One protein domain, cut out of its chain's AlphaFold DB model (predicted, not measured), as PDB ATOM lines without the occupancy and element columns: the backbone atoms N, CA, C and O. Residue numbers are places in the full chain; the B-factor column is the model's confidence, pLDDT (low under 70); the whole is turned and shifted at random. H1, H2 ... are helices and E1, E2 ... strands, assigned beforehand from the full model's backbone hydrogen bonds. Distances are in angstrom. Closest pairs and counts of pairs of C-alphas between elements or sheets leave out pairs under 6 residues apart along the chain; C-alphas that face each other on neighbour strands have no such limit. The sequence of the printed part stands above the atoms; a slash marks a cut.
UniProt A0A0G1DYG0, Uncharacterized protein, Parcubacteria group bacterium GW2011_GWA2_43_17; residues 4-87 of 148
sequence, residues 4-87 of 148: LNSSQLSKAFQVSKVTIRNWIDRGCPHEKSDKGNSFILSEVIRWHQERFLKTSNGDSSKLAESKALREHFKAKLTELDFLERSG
ATOM      1  N   LEU A   4      11.382 -44.689 -14.824       80.38
ATOM      2  CA  LEU A   4      11.059 -46.118 -14.802       80.38
ATOM      3  C   LEU A   4      10.214 -46.507 -16.018       80.38
ATOM      4  O   LEU A   4       9.331 -45.765 -16.439       80.38
ATOM      5  N   ASN A   5      10.436 -47.701 -16.567       88.00
ATOM      6  CA  ASN A   5       9.541 -48.287 -17.569       88.00
ATOM      7  C   ASN A   5       8.380 -49.065 -16.914       88.00
ATOM      8  O   ASN A   5       8.429 -49.410 -15.731       88.00
ATOM      9  N   SER A   6       7.352 -49.433 -17.691       84.00
ATOM     10  CA  SER A   6       6.180 -50.176 -17.186       84.00
ATOM     11  C   SER A   6       6.519 -51.498 -16.479       84.00
ATOM     12  O   SER A   6       5.756 -51.972 -15.641       84.00
ATOM     13  N   SER A   7       7.641 -52.141 -16.824       83.50
ATOM     14  CA  SER A   7       8.079 -53.387 -16.186       83.50
ATOM     15  C   SER A   7       8.734 -53.137 -14.829       83.50
ATOM     16  O   SER A   7       8.548 -53.928 -13.909       83.50
ATOM     17  N   GLN A   8       9.487 -52.048 -14.699       81.62
ATOM     18  CA  GLN A   8      10.097 -51.622 -13.443       81.62
ATOM     19  C   GLN A   8       9.041 -51.074 -12.481       81.62
ATOM     20  O   GLN A   8       9.006 -51.491 -11.329       81.62
ATOM     21  N   LEU A   9       8.103 -50.259 -12.973       82.19
ATOM     22  CA  LEU A   9       6.976 -49.762 -12.180       82.19
ATOM     23  C   LEU A   9       6.095 -50.916 -11.662       82.19
ATOM     24  O   LEU A   9       5.663 -50.914 -10.514       82.19
ATOM     25  N   SER A  10       5.895 -51.959 -12.476       82.88
ATOM     26  CA  SER A  10       5.147 -53.168 -12.086       82.88
ATOM     27  C   SER A  10       5.809 -53.888 -10.918       82.88
ATOM     28  O   SER A  10       5.125 -54.289  -9.978       82.88
ATOM     29  N   LYS A  11       7.141 -54.013 -10.952       78.75
ATOM     30  CA  LYS A  11       7.918 -54.601  -9.858       78.75
ATOM     31  C   LYS A  11       7.889 -53.719  -8.608       78.75
ATOM     32  O   LYS A  11       7.652 -54.249  -7.530       78.75
ATOM     33  N   ALA A  12       8.045 -52.402  -8.761       71.50
ATOM     34  CA  ALA A  12       8.041 -51.448  -7.651       71.50
ATOM     35  C   ALA A  12       6.711 -51.462  -6.872       71.50
ATOM     36  O   ALA A  12       6.683 -51.568  -5.651       71.50
ATOM     37  N   PHE A  13       5.579 -51.461  -7.571       71.75
ATOM     38  CA  PHE A  13       4.264 -51.500  -6.920       71.75
ATOM     39  C   PHE A  13       3.773 -52.929  -6.638       71.75
ATOM     40  O   PHE A  13       2.744 -53.117  -5.994       71.75
ATOM     41  N   GLN A  14       4.506 -53.951  -7.099       71.12
ATOM     42  CA  GLN A  14       4.109 -55.363  -7.064       71.12
ATOM     43  C   GLN A  14       2.691 -55.592  -7.624       71.12
ATOM     44  O   GLN A  14       1.894 -56.347  -7.061       71.12
ATOM     45  N   VAL A  15       2.390 -54.921  -8.738       77.31
ATOM     46  CA  VAL A  15       1.116 -54.994  -9.470       77.31
ATOM     47  C   VAL A  15       1.348 -55.503 -10.886       77.31
ATOM     48  O   VAL A  15       2.449 -55.404 -11.428       77.31
ATOM     49  N   SER A  16       0.311 -56.034 -11.533       79.12
ATOM     50  CA  SER A  16       0.417 -56.508 -12.916       79.12
ATOM     51  C   SER A  16       0.611 -55.350 -13.911       79.12
ATOM     52  O   SER A  16       0.124 -54.239 -13.704       79.12
ATOM     53  N   LYS A  17       1.238 -55.618 -15.068       81.38
ATOM     54  CA  LYS A  17       1.353 -54.637 -16.172       81.38
ATOM     55  C   LYS A  17      -0.006 -54.147 -16.693       81.38
ATOM     56  O   LYS A  17      -0.102 -53.045 -17.224       81.38
ATOM     57  N   VAL A  18      -1.057 -54.951 -16.523       84.12
ATOM     58  CA  VAL A  18      -2.442 -54.575 -16.844       84.12
ATOM     59  C   VAL A  18      -2.940 -53.480 -15.900       84.12
ATOM     60  O   VAL A  18      -3.576 -52.535 -16.347       84.12
ATOM     61  N   THR A  19      -2.583 -53.558 -14.616       78.19
ATOM     62  CA  THR A  19      -2.930 -52.538 -13.612       78.19
ATOM     63  C   THR A  19      -2.300 -51.191 -13.960       78.19
ATOM     64  O   THR A  19      -2.974 -50.171 -13.903       78.19
ATOM     65  N   ILE A  20      -1.050 -51.198 -14.430       83.50
ATOM     66  CA  ILE A  20      -0.376 -49.981 -14.903       83.50
ATOM     67  C   ILE A  20      -1.061 -49.412 -16.141       83.50
ATOM     68  O   ILE A  20      -1.264 -48.207 -16.215       83.50
ATOM     69  N   ARG A  21      -1.464 -50.253 -17.101       85.75
ATOM     70  CA  ARG A  21      -2.237 -49.785 -18.261       85.75
ATOM     71  C   ARG A  21      -3.536 -49.104 -17.816       85.75
ATOM     72  O   ARG A  21      -3.790 -47.978 -18.220       85.75
ATOM     73  N   ASN A  22      -4.266 -49.721 -16.888       83.31
ATOM     74  CA  ASN A  22      -5.469 -49.123 -16.310       83.31
ATOM     75  C   ASN A  22      -5.175 -47.798 -15.585       83.31
ATOM     76  O   ASN A  22      -6.039 -46.928 -15.543       83.31
ATOM     77  N   TRP A  23      -3.993 -47.625 -14.985       86.75
ATOM     78  CA  TRP A  23      -3.589 -46.349 -14.386       86.75
ATOM     79  C   TRP A  23      -3.374 -45.268 -15.441       86.75
ATOM     80  O   TRP A  23      -3.823 -44.142 -15.243       86.75
ATOM     81  N   ILE A  24      -2.759 -45.608 -16.575       87.25
ATOM     82  CA  ILE A  24      -2.582 -44.692 -17.713       87.25
ATOM     83  C   ILE A  24      -3.943 -44.236 -18.240       87.25
ATOM     84  O   ILE A  24      -4.176 -43.034 -18.344       87.25
ATOM     85  N   ASP A  25      -4.870 -45.173 -18.458       84.38
ATOM     86  CA  ASP A  25      -6.240 -44.876 -18.911       84.38
ATOM     87  C   ASP A  25      -7.000 -43.990 -17.909       84.38
ATOM     88  O   ASP A  25      -7.910 -43.241 -18.260       84.38
ATOM     89  N   ARG A  26      -6.609 -44.052 -16.633       81.25
ATOM     90  CA  ARG A  26      -7.162 -43.254 -15.533       81.25
ATOM     91  C   ARG A  26      -6.444 -41.917 -15.321       81.25
ATOM     92  O   ARG A  26      -6.838 -41.196 -14.399       81.25
ATOM     93  N   GLY A  27      -5.440 -41.590 -16.136       85.00
ATOM     94  CA  GLY A  27      -4.719 -40.315 -16.118       85.00
ATOM     95  C   GLY A  27      -3.429 -40.302 -15.296       85.00
ATOM     96  O   GLY A  27      -3.043 -39.240 -14.815       85.00
ATOM     97  N   CYS A  28      -2.780 -41.449 -15.089       85.50
ATOM     98  CA  CYS A  28      -1.475 -41.516 -14.428       85.50
ATOM     99  C   CYS A  28      -0.414 -40.713 -15.210       85.50
ATOM    100  O   CYS A  28      -0.279 -40.932 -16.423       85.50
ATOM    101  N   PRO A  29       0.367 -39.836 -14.544       87.06
ATOM    102  CA  PRO A  29       1.471 -39.112 -15.168       87.06
ATOM    103  C   PRO A  29       2.466 -40.070 -15.823       87.06
ATOM    104  O   PRO A  29       2.922 -41.030 -15.195       87.06
ATOM    105  N   HIS A  30       2.754 -39.836 -17.101       89.88
ATOM    106  CA  HIS A  30       3.714 -40.609 -17.882       89.88
ATOM    107  C   HIS A  30       4.240 -39.783 -19.062       89.88
ATOM    108  O   HIS A  30       3.545 -38.918 -19.593       89.88
ATOM    109  N   GLU A  31       5.448 -40.107 -19.510       87.62
ATOM    110  CA  GLU A  31       6.056 -39.587 -20.733       87.62
ATOM    111  C   GLU A  31       6.161 -40.693 -21.787       87.62
ATOM    112  O   GLU A  31       6.403 -41.862 -21.471       87.62
ATOM    113  N   LYS A  32       6.019 -40.333 -23.066       84.12
ATOM    114  CA  LYS A  32       6.274 -41.259 -24.174       84.12
ATOM    115  C   LYS A  32       7.769 -41.268 -24.493       84.12
ATOM    116  O   LYS A  32       8.345 -40.225 -24.777       84.12
ATOM    117  N   SER A  33       8.381 -42.444 -24.453       79.94
ATOM    118  CA  SER A  33       9.773 -42.703 -24.828       79.94
ATOM    119  C   SER A  33       9.821 -43.667 -26.016       79.94
ATOM    120  O   SER A  33       8.869 -44.413 -26.258       79.94
ATOM    121  N   ASP A  34      10.953 -43.721 -26.719       73.38
ATOM    122  CA  ASP A  34      11.205 -44.644 -27.839       73.38
ATOM    123  C   ASP A  34      10.969 -46.124 -27.481       73.38
ATOM    124  O   ASP A  34      10.690 -46.949 -28.347       73.38
ATOM    125  N   LYS A  35      11.054 -46.477 -26.188       72.88
ATOM    126  CA  LYS A  35      10.844 -47.840 -25.661       72.88
ATOM    127  C   LYS A  35       9.481 -48.040 -24.975       72.88
ATOM    128  O   LYS A  35       9.285 -49.045 -24.290       72.88
ATOM    129  N   GLY A  36       8.543 -47.104 -25.140       80.56
ATOM    130  CA  GLY A  36       7.206 -47.135 -24.540       80.56
ATOM    131  C   GLY A  36       6.998 -46.065 -23.465       80.56
ATOM    132  O   GLY A  36       7.593 -44.994 -23.517       80.56
ATOM    133  N   ASN A  37       6.132 -46.334 -22.487       85.56
ATOM    134  CA  ASN A  37       5.798 -45.351 -21.451       85.56
ATOM    135  C   ASN A  37       6.864 -45.304 -20.351       85.56
ATOM    136  O   ASN A  37       7.299 -46.343 -19.840       85.56
ATOM    137  N   SER A  38       7.243 -44.084 -19.988       86.62
ATOM    138  CA  SER A  38       8.186 -43.759 -18.932       86.62
ATOM    139  C   SER A  38       7.471 -43.047 -17.788       86.62
ATOM    140  O   SER A  38       6.604 -42.207 -18.017       86.62
ATOM    141  N   PHE A  39       7.819 -43.402 -16.557       87.12
ATOM    142  CA  PHE A  39       7.153 -42.943 -15.348       87.12
ATOM    143  C   PHE A  39       8.173 -42.371 -14.377       87.12
ATOM    144  O   PHE A  39       9.206 -42.991 -14.113       87.12
ATOM    145  N   ILE A  40       7.848 -41.217 -13.806       85.56
ATOM    146  CA  ILE A  40       8.573 -40.658 -12.670       85.56
ATOM    147  C   ILE A  40       7.864 -41.151 -11.408       85.56
ATOM    148  O   ILE A  40       6.686 -40.858 -11.203       85.56
ATOM    149  N   LEU A  41       8.565 -41.926 -10.574       76.50
ATOM    150  CA  LEU A  41       7.971 -42.612  -9.419       76.50
ATOM    151  C   LEU A  41       7.216 -41.650  -8.485       76.50
ATOM    152  O   LEU A  41       6.068 -41.910  -8.127       76.50
ATOM    153  N   SER A  42       7.823 -40.504  -8.173       73.94
ATOM    154  CA  SER A  42       7.247 -39.480  -7.296       73.94
ATOM    155  C   SER A  42       5.933 -38.895  -7.831       73.94
ATOM    156  O   SER A  42       4.997 -38.659  -7.064       73.94
ATOM    157  N   GLU A  43       5.811 -38.711  -9.147       79.81
ATOM    158  CA  GLU A  43       4.593 -38.188  -9.772       79.81
ATOM    159  C   GLU A  43       3.456 -39.207  -9.758       79.81
ATOM    160  O   GLU A  43       2.308 -38.849  -9.477       79.81
ATOM    161  N   VAL A  44       3.775 -40.481 -10.006       81.19
ATOM    162  CA  VAL A  44       2.807 -41.584  -9.939       81.19
ATOM    163  C   VAL A  44       2.257 -41.725  -8.519       81.19
ATOM    164  O   VAL A  44       1.048 -41.863  -8.334       81.19
ATOM    165  N   ILE A  45       3.124 -41.627  -7.508       76.38
ATOM    166  CA  ILE A  45       2.731 -41.679  -6.095       76.38
ATOM    167  C   ILE A  45       1.822 -40.501  -5.735       76.38
ATOM    168  O   ILE A  45       0.777 -40.711  -5.116       76.38
ATOM    169  N   ARG A  46       2.172 -39.279  -6.152       74.94
ATOM    170  CA  ARG A  46       1.357 -38.081  -5.897       74.94
ATOM    171  C   ARG A  46      -0.028 -38.176  -6.543       74.94
ATOM    172  O   ARG A  46      -1.031 -37.949  -5.872       74.94
ATOM    173  N   TRP A  47      -0.097 -38.583  -7.812       82.12
ATOM    174  CA  TRP A  47      -1.367 -38.805  -8.514       82.12
ATOM    175  C   TRP A  47      -2.247 -39.836  -7.800       82.12
ATOM    176  O   TRP A  47      -3.461 -39.658  -7.674       82.12
ATOM    177  N   HIS A  48      -1.628 -40.907  -7.297       73.94
ATOM    178  CA  HIS A  48      -2.330 -41.929  -6.536       73.94
ATOM    179  C   HIS A  48      -2.924 -41.320  -5.253       73.94
ATOM    180  O   HIS A  48      -4.122 -41.461  -5.023       73.94
ATOM    181  N   GLN A  49      -2.132 -40.563  -4.478       65.25
ATOM    182  CA  GLN A  49      -2.546 -39.897  -3.229       65.25
ATOM    183  C   GLN A  49      -3.723 -38.921  -3.408       65.25
ATOM    184  O   GLN A  49      -4.690 -38.981  -2.646       65.25
ATOM    185  N   GLU A  50      -3.686 -38.059  -4.427       67.06
ATOM    186  CA  GLU A  50      -4.747 -37.072  -4.699       67.06
ATOM    187  C   GLU A  50      -6.101 -37.730  -5.004       67.06
ATOM    188  O   GLU A  50      -7.163 -37.192  -4.676       67.06
ATOM    189  N   ARG A  51      -6.080 -38.925  -5.604       65.00
ATOM    190  CA  ARG A  51      -7.292 -39.671  -5.944       65.00
ATOM    191  C   ARG A  51      -7.947 -40.328  -4.724       65.00
ATOM    192  O   ARG A  51      -9.174 -40.426  -4.693       65.00
ATOM    193  N   PHE A  52      -7.181 -40.708  -3.696       52.41
ATOM    194  CA  PHE A  52      -7.742 -41.194  -2.422       52.41
ATOM    195  C   PHE A  52      -8.486 -40.101  -1.666       52.41
ATOM    196  O   PHE A  52      -9.583 -40.349  -1.174       52.41
ATOM    197  N   LEU A  53      -7.942 -38.881  -1.639       50.25
ATOM    198  CA  LEU A  53      -8.558 -37.749  -0.939       50.25
ATOM    199  C   LEU A  53      -9.921 -37.349  -1.534       50.25
ATOM    200  O   LEU A  53     -10.772 -36.842  -0.813       50.25
ATOM    201  N   LYS A  54     -10.162 -37.607  -2.828       53.97
ATOM    202  CA  LYS A  54     -11.439 -37.300  -3.505       53.97
ATOM    203  C   LYS A  54     -12.509 -38.394  -3.391       53.97
ATOM    204  O   LYS A  54     -13.661 -38.125  -3.715       53.97
ATOM    205  N   THR A  55     -12.165 -39.609  -2.958       49.44
ATOM    206  CA  THR A  55     -13.082 -40.772  -2.990       49.44
ATOM    207  C   THR A  55     -13.857 -40.979  -1.672       49.44
ATOM    208  O   THR A  55     -14.612 -41.934  -1.556       49.44
ATOM    209  N   SER A  56     -13.757 -40.079  -0.682       46.28
ATOM    210  CA  SER A  56     -14.439 -40.229   0.625       46.28
ATOM    211  C   SER A  56     -15.969 -40.046   0.604       46.28
ATOM    212  O   SER A  56     -16.584 -40.054   1.665       46.28
ATOM    213  N   ASN A  57     -16.594 -39.856  -0.561       45.22
ATOM    214  CA  ASN A  57     -18.049 -39.747  -0.696       45.22
ATOM    215  C   ASN A  57     -18.607 -40.958  -1.465       45.22
ATOM    216  O   ASN A  57     -18.768 -40.887  -2.683       45.22
ATOM    217  N   GLY A  58     -18.928 -42.058  -0.771       44.38
ATOM    218  CA  GLY A  58     -19.787 -43.114  -1.331       44.38
ATOM    219  C   GLY A  58     -19.539 -44.529  -0.800       44.38
ATOM    220  O   GLY A  58     -18.596 -45.203  -1.203       44.38
ATOM    221  N   ASP A  59     -20.445 -44.993   0.061       54.53
ATOM    222  CA  ASP A  59     -20.474 -46.312   0.696       54.53
ATOM    223  C   ASP A  59     -20.599 -47.495  -0.290       54.53
ATOM    224  O   ASP A  59     -21.680 -47.885  -0.723       54.53
ATOM    225  N   SER A  60     -19.469 -48.147  -0.572       50.69
ATOM    226  CA  SER A  60     -19.366 -49.603  -0.814       50.69
ATOM    227  C   SER A  60     -18.015 -50.144  -0.305       50.69
ATOM    228  O   SER A  60     -17.463 -51.137  -0.787       50.69
ATOM    229  N   SER A  61     -17.417 -49.407   0.629       57.12
ATOM    230  CA  SER A  61     -16.010 -49.023   0.565       57.12
ATOM    231  C   SER A  61     -15.308 -49.394   1.872       57.12
ATOM    232  O   SER A  61     -15.003 -48.551   2.683       57.12
ATOM    233  N   LYS A  62     -15.105 -50.684   2.161       54.25
ATOM    234  CA  LYS A  62     -14.220 -51.105   3.281       54.25
ATOM    235  C   LYS A  62     -13.216 -52.164   2.855       54.25
ATOM    236  O   LYS A  62     -12.036 -52.070   3.169       54.25
ATOM    237  N   LEU A  63     -13.648 -53.141   2.055       53.69
ATOM    238  CA  LEU A  63     -12.747 -54.125   1.440       53.69
ATOM    239  C   LEU A  63     -11.887 -53.508   0.330       53.69
ATOM    240  O   LEU A  63     -10.705 -53.826   0.229       53.69
ATOM    241  N   ALA A  64     -12.464 -52.619  -0.485       60.16
ATOM    242  CA  ALA A  64     -11.717 -51.867  -1.492       60.16
ATOM    243  C   ALA A  64     -10.729 -50.889  -0.835       60.16
ATOM    244  O   ALA A  64      -9.572 -50.829  -1.243       60.16
ATOM    245  N   GLU A  65     -11.148 -50.215   0.240       53.47
ATOM    246  CA  GLU A  65     -10.289 -49.322   1.029       53.47
ATOM    247  C   GLU A  65      -9.147 -50.068   1.710       53.47
ATOM    248  O   GLU A  65      -7.998 -49.654   1.607       53.47
ATOM    249  N   SER A  66      -9.428 -51.210   2.342       53.09
ATOM    250  CA  SER A  66      -8.405 -52.031   2.992       53.09
ATOM    251  C   SER A  66      -7.372 -52.557   1.989       53.09
ATOM    252  O   SER A  66      -6.167 -52.518   2.257       53.09
ATOM    253  N   LYS A  67      -7.817 -52.989   0.800       61.75
ATOM    254  CA  LYS A  67      -6.919 -53.426  -0.281       61.75
ATOM    255  C   LYS A  67      -6.069 -52.274  -0.810       61.75
ATOM    256  O   LYS A  67      -4.858 -52.432  -0.924       61.75
ATOM    257  N   ALA A  68      -6.666 -51.112  -1.052       59.00
ATOM    258  CA  ALA A  68      -5.946 -49.965  -1.587       59.00
ATOM    259  C   ALA A  68      -4.982 -49.332  -0.565       59.00
ATOM    260  O   ALA A  68      -3.877 -48.931  -0.922       59.00
ATOM    261  N   LEU A  69      -5.342 -49.321   0.721       57.00
ATOM    262  CA  LEU A  69      -4.464 -48.887   1.808       57.00
ATOM    263  C   LEU A  69      -3.259 -49.825   1.953       57.00
ATOM    264  O   LEU A  69      -2.120 -49.375   2.090       57.00
ATOM    265  N   ARG A  70      -3.498 -51.139   1.860       61.12
ATOM    266  CA  ARG A  70      -2.439 -52.153   1.851       61.12
ATOM    267  C   ARG A  70      -1.512 -51.979   0.649       61.12
ATOM    268  O   ARG A  70      -0.300 -52.046   0.820       61.12
ATOM    269  N   GLU A  71      -2.053 -51.733  -0.540       63.91
ATOM    270  CA  GLU A  71      -1.264 -51.472  -1.750       63.91
ATOM    271  C   GLU A  71      -0.460 -50.166  -1.651       63.91
ATOM    272  O   GLU A  71       0.694 -50.128  -2.069       63.91
ATOM    273  N   HIS A  72      -1.006 -49.129  -1.013       59.03
ATOM    274  CA  HIS A  72      -0.310 -47.867  -0.762       59.03
ATOM    275  C   HIS A  72       0.877 -48.021   0.201       59.03
ATOM    276  O   HIS A  72       1.977 -47.559  -0.100       59.03
ATOM    277  N   PHE A  73       0.693 -48.691   1.344       59.34
ATOM    278  CA  PHE A  73       1.808 -48.947   2.264       59.34
ATOM    279  C   PHE A  73       2.854 -49.869   1.648       59.34
ATOM    280  O   PHE A  73       4.047 -49.674   1.860       59.34
ATOM    281  N   LYS A  74       2.413 -50.827   0.830       70.06
ATOM    282  CA  LYS A  74       3.300 -51.700   0.068       70.06
ATOM    283  C   LYS A  74       4.140 -50.915  -0.939       70.06
ATOM    284  O   LYS A  74       5.339 -51.140  -1.011       70.06
ATOM    285  N   ALA A  75       3.540 -49.973  -1.665       69.00
ATOM    286  CA  ALA A  75       4.257 -49.106  -2.596       69.00
ATOM    287  C   ALA A  75       5.300 -48.229  -1.888       69.00
ATOM    288  O   ALA A  75       6.442 -48.176  -2.333       69.00
ATOM    289  N   LYS A  76       4.934 -47.612  -0.756       69.75
ATOM    290  CA  LYS A  76       5.868 -46.824   0.064       69.75
ATOM    291  C   LYS A  76       7.014 -47.668   0.614       69.75
ATOM    292  O   LYS A  76       8.147 -47.213   0.636       69.75
ATOM    293  N   LEU A  77       6.731 -48.898   1.040       73.25
ATOM    294  CA  LEU A  77       7.766 -49.805   1.527       73.25
ATOM    295  C   LEU A  77       8.735 -50.197   0.406       73.25
ATOM    296  O   LEU A  77       9.938 -50.202   0.631       73.25
ATOM    297  N   THR A  78       8.231 -50.482  -0.800       71.62
ATOM    298  CA  THR A  78       9.109 -50.796  -1.934       71.62
ATOM    299  C   THR A  78       9.909 -49.582  -2.399       71.62
ATOM    300  O   THR A  78      11.038 -49.745  -2.840       71.62
ATOM    301  N   GLU A  79       9.350 -48.372  -2.325       75.19
ATOM    302  CA  GLU A  79      10.095 -47.140  -2.610       75.19
ATOM    303  C   GLU A  79      11.244 -46.956  -1.615       75.19
ATOM    304  O   GLU A  79      12.371 -46.729  -2.038       75.19
ATOM    305  N   LEU A  80      10.990 -47.138  -0.315       73.75
ATOM    306  CA  LEU A  80      12.036 -47.074   0.707       73.75
ATOM    307  C   LEU A  80      13.108 -48.158   0.507       73.75
ATOM    308  O   LEU A  80      14.286 -47.826   0.534       73.75
ATOM    309  N   ASP A  81      12.724 -49.411   0.229       75.88
ATOM    310  CA  ASP A  81      13.673 -50.508  -0.053       75.88
ATOM    311  C   ASP A  81      14.470 -50.262  -1.345       75.88
ATOM    312  O   ASP A  81      15.660 -50.558  -1.420       75.88
ATOM    313  N   PHE A  82      13.841 -49.682  -2.372       76.88
ATOM    314  CA  PHE A  82      14.536 -49.303  -3.599       76.88
ATOM    315  C   PHE A  82      15.571 -48.207  -3.342       76.88
ATOM    316  O   PHE A  82      16.708 -48.345  -3.784       76.88
ATOM    317  N   LEU A  83      15.189 -47.158  -2.611       75.19
ATOM    318  CA  LEU A  83      16.068 -46.044  -2.264       75.19
ATOM    319  C   LEU A  83      17.197 -46.466  -1.307       75.19
ATOM    320  O   LEU A  83      18.306 -45.947  -1.392       75.19
ATOM    321  N   GLU A  84      16.944 -47.432  -0.423       78.62
ATOM    322  CA  GLU A  84      17.973 -48.040   0.425       78.62
ATOM    323  C   GLU A  84      18.960 -48.870  -0.412       78.62
ATOM    324  O   GLU A  84      20.175 -48.707  -0.311       78.62
ATOM    325  N   ARG A  85      18.455 -49.708  -1.328       74.44
ATOM    326  CA  ARG A  85      19.284 -50.531  -2.227       74.44
ATOM    327  C   ARG A  85      20.055 -49.726  -3.269       74.44
ATOM    328  O   ARG A  85      21.116 -50.178  -3.698       74.44
ATOM    329  N   SER A  86      19.532 -48.582  -3.710       76.38
ATOM    330  CA  SER A  86      20.242 -47.664  -4.609       76.38
ATOM    331  C   SER A  86      21.322 -46.853  -3.885       76.38
ATOM    332  O   SER A  86      22.146 -46.223  -4.546       76.38
ATOM    333  N   GLY A  87      21.351 -46.902  -2.547       78.94
ATOM    334  CA  GLY A  87      22.285 -46.153  -1.709       78.94
ATOM    335  C   GLY A  87      21.904 -44.683  -1.515       78.94
ATOM    336  O   GLY A  87      22.714 -43.917  -1.000       78.94
TER     337      GLY A  87
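Overview. This is residues 4 to 87 of the 148 residues of an uncharacterized protein of Parcubacteria group bacterium GW2011_GWA2_43_17 (UniProt A0A0G1DYG0). Two long helices, H3 and H4, run back past each other, loosely joined; residues 56 to 64, of which 63 and 64 belong to H4, stick out. H1, H2 and a small strand hairpin, E1 and E2, gather on one side. 84 residues are printed, with H1, H2, E1, E2, H3, H4 in order; mostly helix, the sheet E1 - E2 antiparallel. The whole is compact, radius of gyration of the C-alphas 13.6 A, spanning 42 by 29 by 20 A.

Along the chain. Find C-alpha 6 at (6.180, -50.176, -17.186); H1 runs from there to 13. H2 is residues 17 to 25, E1 31 to 33, E2 36 to 40. H3, residues 41 to 54, spans 21.0 A; H4, residues 63 to 85, spans 32.4 A, ending at (19.284, -50.531, -2.227).

Arrangement. H1 touches H4 at Phe 13 and Ala 75, closest C-alphas 4.9 A apart, about perpendicular at 76 degrees. H1 touches H2, closest C-alphas Ser 10 and Lys 17, 5.8 A. In the hairpin E1 and E2, N 31 and O 38 are within hydrogen-bond range, 2.8 A. H3 and H4 are near each other. Every O i to N i+4 pair is within range in H1, H2 and H4; in H3, 9 of 10.

Size, cuts and confidence. The farthest C-alphas, Asp 59 and Gly 87, are 42.8 A apart. The printed part has no cut and no long link; pLDDT is under 70 at residues 49 to 73 and 75 to 76.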